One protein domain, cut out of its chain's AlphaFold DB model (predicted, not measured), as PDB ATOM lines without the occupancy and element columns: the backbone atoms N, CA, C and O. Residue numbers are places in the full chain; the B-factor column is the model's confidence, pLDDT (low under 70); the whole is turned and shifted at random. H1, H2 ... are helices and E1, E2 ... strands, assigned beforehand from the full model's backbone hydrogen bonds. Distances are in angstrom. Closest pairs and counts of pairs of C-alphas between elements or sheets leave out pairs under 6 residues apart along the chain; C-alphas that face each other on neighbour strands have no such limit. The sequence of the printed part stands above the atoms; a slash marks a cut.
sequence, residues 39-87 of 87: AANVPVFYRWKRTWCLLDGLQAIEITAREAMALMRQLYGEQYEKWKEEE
ATOM      1  N   ALA A  39      -5.441  -9.800 -45.299       84.38
ATOM      2  CA  ALA A  39      -4.017 -10.016 -45.536       84.38
ATOM      3  C   ALA A  39      -3.575  -9.620 -46.955       84.38
ATOM      4  O   ALA A  39      -2.407  -9.299 -47.141       84.38
ATOM      5  N   ALA A  40      -4.487  -9.580 -47.936       85.44
ATOM      6  CA  ALA A  40      -4.155  -9.171 -49.305       85.44
ATOM      7  C   ALA A  40      -3.700  -7.704 -49.384       85.44
ATOM      8  O   ALA A  40      -2.938  -7.333 -50.269       85.44
ATOM      9  N   ASN A  41      -4.104  -6.883 -48.408       88.62
ATOM     10  CA  ASN A  41      -3.680  -5.491 -48.326       88.62
ATOM     11  C   ASN A  41      -2.245  -5.327 -47.809       88.62
ATOM     12  O   ASN A  41      -1.725  -4.217 -47.876       88.62
ATOM     13  N   VAL A  42      -1.625  -6.379 -47.264       91.81
ATOM     14  CA  VAL A  42      -0.278  -6.312 -46.688       91.81
ATOM     15  C   VAL A  42       0.753  -6.447 -47.809       91.81
ATOM     16  O   VAL A  42       0.823  -7.503 -48.443       91.81
ATOM     17  N   PRO A  43       1.579  -5.417 -48.062       93.62
ATOM     18  CA  PRO A  43       2.695  -5.535 -48.984       93.62
ATOM     19  C   PRO A  43       3.739  -6.522 -48.479       93.62
ATOM     20  O   PRO A  43       4.056  -6.549 -47.294       93.62
ATOM     21  N   VAL A  44       4.341  -7.267 -49.398       91.38
ATOM     22  CA  VAL A  44       5.351  -8.286 -49.112       91.38
ATOM     23  C   VAL A  44       6.637  -7.938 -49.844       91.38
ATOM     24  O   VAL A  44       6.629  -7.693 -51.054       91.38
ATOM     25  N   PHE A  45       7.760  -7.933 -49.130       90.94
ATOM     26  CA  PHE A  45       9.064  -7.705 -49.740       90.94
ATOM     27  C   PHE A  45       9.686  -9.010 -50.247       90.94
ATOM     28  O   PHE A  45      10.033  -9.903 -49.472       90.94
ATOM     29  N   TYR A  46       9.906  -9.111 -51.555       86.88
ATOM     30  CA  TYR A  46      10.571 -10.257 -52.170       86.88
ATOM     31  C   TYR A  46      12.077 -10.032 -52.260       86.88
ATOM     32  O   TYR A  46      12.581  -9.427 -53.209       86.88
ATOM     33  N   ARG A  47      12.826 -10.578 -51.295       84.06
ATOM     34  CA  ARG A  47      14.276 -10.344 -51.167       84.06
ATOM     35  C   ARG A  47      15.085 -10.736 -52.409       84.06
ATOM     36  O   ARG A  47      16.025 -10.028 -52.756       84.06
ATOM     37  N   TRP A  48      14.712 -11.814 -53.107       81.31
ATOM     38  CA  TRP A  48      15.402 -12.256 -54.330       81.31
ATOM     39  C   TRP A  48      15.171 -11.327 -55.531       81.31
ATOM     40  O   TRP A  48      16.031 -11.242 -56.402       81.31
ATOM     41  N   LYS A  49      14.044 -10.606 -55.563       83.94
ATOM     42  CA  LYS A  49      13.747  -9.567 -56.565       83.94
ATOM     43  C   LYS A  49      14.143  -8.163 -56.108       83.94
ATOM     44  O   LYS A  49      14.164  -7.250 -56.923       83.94
ATOM     45  N   ARG A  50      14.418  -7.987 -54.810       88.69
ATOM     46  CA  ARG A  50      14.585  -6.683 -54.150       88.69
ATOM     47  C   ARG A  50      13.424  -5.726 -54.445       88.69
ATOM     48  O   ARG A  50      13.635  -4.527 -54.586       88.69
ATOM     49  N   THR A  51      12.208  -6.263 -54.535       92.50
ATOM     50  CA  THR A  51      11.004  -5.494 -54.869       92.50
ATOM     51  C   THR A  51       9.894  -5.751 -53.860       92.50
ATOM     52  O   THR A  51       9.828  -6.831 -53.262       92.50
ATOM     53  N   TRP A  52       9.034  -4.756 -53.671       93.94
ATOM     54  CA  TRP A  52       7.803  -4.899 -52.907       93.94
ATOM     55  C   TRP A  52       6.674  -5.304 -53.836       93.94
ATOM     56  O   TRP A  52       6.600  -4.846 -54.976       93.94
ATOM     57  N   CYS A  53       5.771  -6.136 -53.338       92.62
ATOM     58  CA  CYS A  53       4.571  -6.495 -54.067       92.62
ATOM     59  C   CYS A  53       3.340  -6.434 -53.174       92.62
ATOM     60  O   CYS A  53       3.416  -6.754 -51.991       92.62
ATOM     61  N   LEU A  54       2.202  -6.107 -53.771       91.69
ATOM     62  CA  LEU A  54       0.882  -6.312 -53.191       91.69
ATOM     63  C   LEU A  54       0.238  -7.543 -53.833       91.69
ATOM     64  O   LEU A  54       0.446  -7.804 -55.020       91.69
ATOM     65  N   LEU A  55      -0.524  -8.308 -53.058       85.62
ATOM     66  CA  LEU A  55      -1.258  -9.452 -53.586       85.62
ATOM     67  C   LEU A  55      -2.649  -9.021 -54.025       85.62
ATOM     68  O   LEU A  55      -3.442  -8.558 -53.211       85.62
ATOM     69  N   ASP A  56      -2.950  -9.231 -55.300       82.81
ATOM     70  CA  ASP A  56      -4.279  -9.036 -55.867       82.81
ATOM     71  C   ASP A  56      -4.771 -10.360 -56.462       82.81
ATOM     72  O   ASP A  56      -4.261 -10.862 -57.470       82.81
ATOM     73  N   GLY A  57      -5.712 -10.998 -55.763       81.56
ATOM     74  CA  GLY A  57      -6.161 -12.356 -56.065       81.56
ATOM     75  C   GLY A  57      -5.009 -13.369 -56.031       81.56
ATOM     76  O   GLY A  57      -4.509 -13.722 -54.967       81.56
ATOM     77  N   LEU A  58      -4.608 -13.859 -57.209       79.62
ATOM     78  CA  LEU A  58      -3.505 -14.818 -57.389       79.62
ATOM     79  C   LEU A  58      -2.238 -14.177 -57.980       79.62
ATOM     80  O   LEU A  58      -1.304 -14.887 -58.359       79.62
ATOM     81  N   GLN A  59      -2.210 -12.850 -58.108       82.06
ATOM     82  CA  GLN A  59      -1.107 -12.115 -58.714       82.06
ATOM     83  C   GLN A  59      -0.353 -11.295 -57.669       82.06
ATOM     84  O   GLN A  59      -0.937 -10.747 -56.740       82.06
ATOM     85  N   ALA A  60       0.966 -11.210 -57.839       86.50
ATOM     86  CA  ALA A  60       1.814 -10.291 -57.092       86.50
ATOM     87  C   ALA A  60       2.102  -9.080 -57.983       86.50
ATOM     88  O   ALA A  60       2.828  -9.200 -58.972       86.50
ATOM     89  N   ILE A  61       1.514  -7.938 -57.642       90.94
ATOM     90  CA  ILE A  61       1.690  -6.674 -58.353       90.94
ATOM     91  C   ILE A  61       2.868  -5.944 -57.720       90.94
ATOM     92  O   ILE A  61       2.865  -5.707 -56.515       90.94
ATOM     93  N   GLU A  62       3.886  -5.609 -58.510       94.25
ATOM     94  CA  GLU A  62       5.038  -4.843 -58.028       94.25
ATOM     95  C   GLU A  62       4.624  -3.412 -57.675       94.25
ATOM     96  O   GLU A  62       3.923  -2.747 -58.435       94.25
ATOM     97  N   ILE A  63       5.070  -2.951 -56.510       94.75
ATOM     98  CA  ILE A  63       4.836  -1.599 -56.009       94.75
ATOM     99  C   ILE A  63       6.152  -0.994 -55.532       94.75
ATOM    100  O   ILE A  63       7.127  -1.690 -55.232       94.75
ATOM    101  N   THR A  64       6.194   0.328 -55.430       95.12
ATOM    102  CA  THR A  64       7.377   1.018 -54.920       95.12
ATOM    103  C   THR A  64       7.531   0.817 -53.412       95.12
ATOM    104  O   THR A  64       6.556   0.654 -52.677       95.12
ATOM    105  N   ALA A  65       8.765   0.919 -52.908       93.19
ATOM    106  CA  ALA A  65       9.015   0.894 -51.464       93.19
ATOM    107  C   ALA A  65       8.251   2.004 -50.721       93.19
ATOM    108  O   ALA A  65       7.795   1.802 -49.599       93.19
ATOM    109  N   ARG A  66       8.067   3.170 -51.356       94.56
ATOM    110  CA  ARG A  66       7.294   4.283 -50.794       94.56
ATOM    111  C   ARG A  66       5.821   3.917 -50.610       94.56
ATOM    112  O   ARG A  66       5.267   4.195 -49.553       94.56
ATOM    113  N   GLU A  67       5.205   3.296 -51.613       95.19
ATOM    114  CA  GLU A  67       3.817   2.819 -51.529       95.19
ATOM    115  C   GLU A  67       3.678   1.707 -50.494       95.19
ATOM    116  O   GLU A  67       2.769   1.756 -49.671       95.19
ATOM    117  N   ALA A  68       4.618   0.759 -50.470       94.50
ATOM    118  CA  ALA A  68       4.630  -0.308 -49.477       94.50
ATOM    119  C   ALA A  68       4.679   0.249 -48.047       94.50
ATOM    120  O   ALA A  68       3.853  -0.112 -47.216       94.50
ATOM    121  N   MET A  69       5.588   1.190 -47.769       93.69
ATOM    122  CA  MET A  69       5.676   1.836 -46.457       93.69
ATOM    123  C   MET A  69       4.399   2.606 -46.100       93.69
ATOM    124  O   MET A  69       3.957   2.543 -44.957       93.69
ATOM    125  N   ALA A  70       3.788   3.312 -47.056       94.50
ATOM    126  CA  ALA A  70       2.525   4.011 -46.824       94.50
ATOM    127  C   ALA A  70       1.389   3.037 -46.463       94.50
ATOM    128  O   ALA A  70       0.652   3.287 -45.510       94.50
ATOM    129  N   LEU A  71       1.290   1.903 -47.163       93.38
ATOM    130  CA  LEU A  71       0.300   0.860 -46.885       93.38
ATOM    131  C   LEU A  71       0.547   0.181 -45.533       93.38
ATOM    132  O   LEU A  71      -0.392  -0.001 -44.761       93.38
ATOM    133  N   MET A  72       1.802  -0.131 -45.202       93.12
ATOM    134  CA  MET A  72       2.163  -0.701 -43.900       93.12
ATOM    135  C   MET A  72       1.809   0.254 -42.751       93.12
ATOM    136  O   MET A  72       1.188  -0.162 -41.775       93.12
ATOM    137  N   ARG A  73       2.099   1.555 -42.898       93.62
ATOM    138  CA  ARG A  73       1.681   2.602 -41.946       93.62
ATOM    139  C   ARG A  73       0.168   2.715 -41.833       93.62
ATOM    140  O   ARG A  73      -0.348   2.873 -40.736       93.62
ATOM    141  N   GLN A  74      -0.555   2.613 -42.944       92.56
ATOM    142  CA  GLN A  74      -2.016   2.656 -42.933       92.56
ATOM    143  C   GLN A  74      -2.625   1.444 -42.212       92.56
ATOM    144  O   GLN A  74      -3.635   1.583 -41.525       92.56
ATOM    145  N   LEU A  75      -2.030   0.259 -42.363       91.00
ATOM    146  CA  LEU A  75      -2.528  -0.981 -41.764       91.00
ATOM    147  C   LEU A  75      -2.172  -1.126 -40.286       91.00
ATOM    148  O   LEU A  75      -2.976  -1.631 -39.503       91.00
ATOM    149  N   TYR A  76      -0.954  -0.737 -39.923       90.00
ATOM    150  CA  TYR A  76      -0.360  -1.040 -38.623       90.00
ATOM    151  C   TYR A  76      -0.118   0.203 -37.762       90.00
ATOM    152  O   TYR A  76       0.089   0.077 -36.555       90.00
ATOM    153  N   GLY A  77      -0.164   1.401 -38.346       90.75
ATOM    154  CA  GLY A  77       0.074   2.657 -37.642       90.75
ATOM    155  C   GLY A  77       1.470   2.725 -37.025       90.75
ATOM    156  O   GLY A  77       2.449   2.233 -37.587       90.75
ATOM    157  N   GLU A  78       1.543   3.300 -35.825       89.94
ATOM    158  CA  GLU A  78       2.780   3.447 -35.042       89.94
ATOM    159  C   GLU A  78       3.488   2.115 -34.765       89.94
ATOM    160  O   GLU A  78       4.698   2.079 -34.546       89.94
ATOM    161  N   GLN A  79       2.751   1.000 -34.782       88.69
ATOM    162  CA  GLN A  79       3.329  -0.316 -34.542       88.69
ATOM    163  C   GLN A  79       4.328  -0.714 -35.637       88.69
ATOM    164  O   GLN A  79       5.301  -1.406 -35.340       88.69
ATOM    165  N   TYR A  80       4.110  -0.265 -36.877       90.19
ATOM    166  CA  TYR A  80       5.038  -0.516 -37.975       90.19
ATOM    167  C   TYR A  80       6.329   0.288 -37.846       90.19
ATOM    168  O   TYR A  80       7.398  -0.270 -38.080       90.19
ATOM    169  N   GLU A  81       6.256   1.548 -37.407       88.50
ATOM    170  CA  GLU A  81       7.464   2.355 -37.186       88.50
ATOM    171  C   GLU A  81       8.370   1.698 -36.139       88.50
ATOM    172  O   GLU A  81       9.555   1.512 -36.397       88.50
ATOM    173  N   LYS A  82       7.798   1.197 -35.034       87.56
ATOM    174  CA  LYS A  82       8.557   0.444 -34.016       87.56
ATOM    175  C   LYS A  82       9.272  -0.780 -34.592       87.56
ATOM    176  O   LYS A  82      10.378  -1.102 -34.181       87.56
ATOM    177  N   TRP A  83       8.658  -1.482 -35.547       87.56
ATOM    178  CA  TRP A  83       9.310  -2.626 -36.191       87.56
ATOM    179  C   TRP A  83      10.423  -2.218 -37.158       87.56
ATOM    180  O   TRP A  83      11.333  -3.012 -37.368       87.56
ATOM    181  N   LYS A  84      10.355  -1.019 -37.750       84.06
ATOM    182  CA  LYS A  84      11.368  -0.499 -38.680       84.06
ATOM    183  C   LYS A  84      12.533   0.208 -37.993       84.06
ATOM    184  O   LYS A  84      13.608   0.227 -38.574       84.06
ATOM    185  N   GLU A  85      12.332   0.788 -36.814       81.12
ATOM    186  CA  GLU A  85      13.397   1.440 -36.032       81.12
ATOM    187  C   GLU A  85      14.387   0.438 -35.418       81.12
ATOM    188  O   GLU A  85      15.544   0.776 -35.186       81.12
ATOM    189  N   GLU A  86      13.935  -0.790 -35.163       63.81
ATOM    190  CA  GLU A  86      14.721  -1.858 -34.529       63.81
ATOM    191  C   GLU A  86      15.305  -2.873 -35.537       63.81
ATOM    192  O   GLU A  86      15.797  -3.926 -35.128       63.81
ATOM    193  N   GLU A  87      15.223  -2.582 -36.841       59.12
ATOM    194  CA  GLU A  87      15.781  -3.399 -37.932       59.12
ATOM    195  C   GLU A  87      17.066  -2.797 -38.515       59.12
ATOM    196  O   GLU A  87      18.042  -3.562 -38.684       59.12
TER     197      GLU A  87
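This is residues 39 to 87 of the 87 residues of an uncharacterized protein of Gulosibacter molinativorax (UniProt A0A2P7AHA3). A small sheet of three antiparallel strands has one helix, H1, packed slantwise on one face and no named helix on its other face. At the far end of H1 the chain turns a corner into a second helix, H2, which lies away from the sheet. The printed part has 49 residues, with three named strands and then two named helices in the order E1, E2, E3, H1, H2; the sheet's order is E1, E2, E3 and the class is mixed. It is compact, with a radius of gyration of the C-alphas of 11.0 A, and spans 30 by 21 by 15 A.

Strands E1, residues 44 to 46, E2, residues 51 to 56, and E3, residues 59 to 63, form a meander, each strand the antiparallel neighbour of the one before. In the hairpin of E1 and E2, N 44 and O 53 are within hydrogen-bond range at 2.8 A; in that of E2 and E3, N 61 and O 54 are at 2.8 A. H1, residues 65 to 76, is on the sheet at a height of 10.0 A, giving two layers, helix on one face of a sheet. It lies over E2, with 6 of its C-alphas falling on E2 and 2 on E1, and runs slantwise to the strands, at 49 degrees to E2 on the local plane. The closest C-alphas of E2 and H1, those of Trp 52 and Ala 65, are 6.1 A apart. H2, residues 78 to 85, only just touches H1, with 3 pairs of C-alphas within 8 A, and only at the corner by their link; the closest C-alphas are those of Arg 73 and Tyr 80, 6.1 A. Their lines stand at a steep tilt of 45 degrees, opposite ways. H2 is apart from E1, E2 and E3. In H1 and H2 every O i to N i+4 pair is within hydrogen-bond range.

E2 is 15.7 A long and E3 12.4 A; E1 begins at C-alpha 44 (5.351, -8.286, -49.112). H1 is 16.0 A long from C-alpha 65 (9.015, 0.894, -51.464), and H2, 10.9 A, ends at C-alpha 85 (13.397, 1.440, -36.032).

The C-alphas farthest apart, those of Leu 58 and Glu 86, are 32.0 A apart. The printed part has no cut, and its four links between named elements are tight. The mean pLDDT of the printed part is 88.3; residues 86 to 87 are under 70.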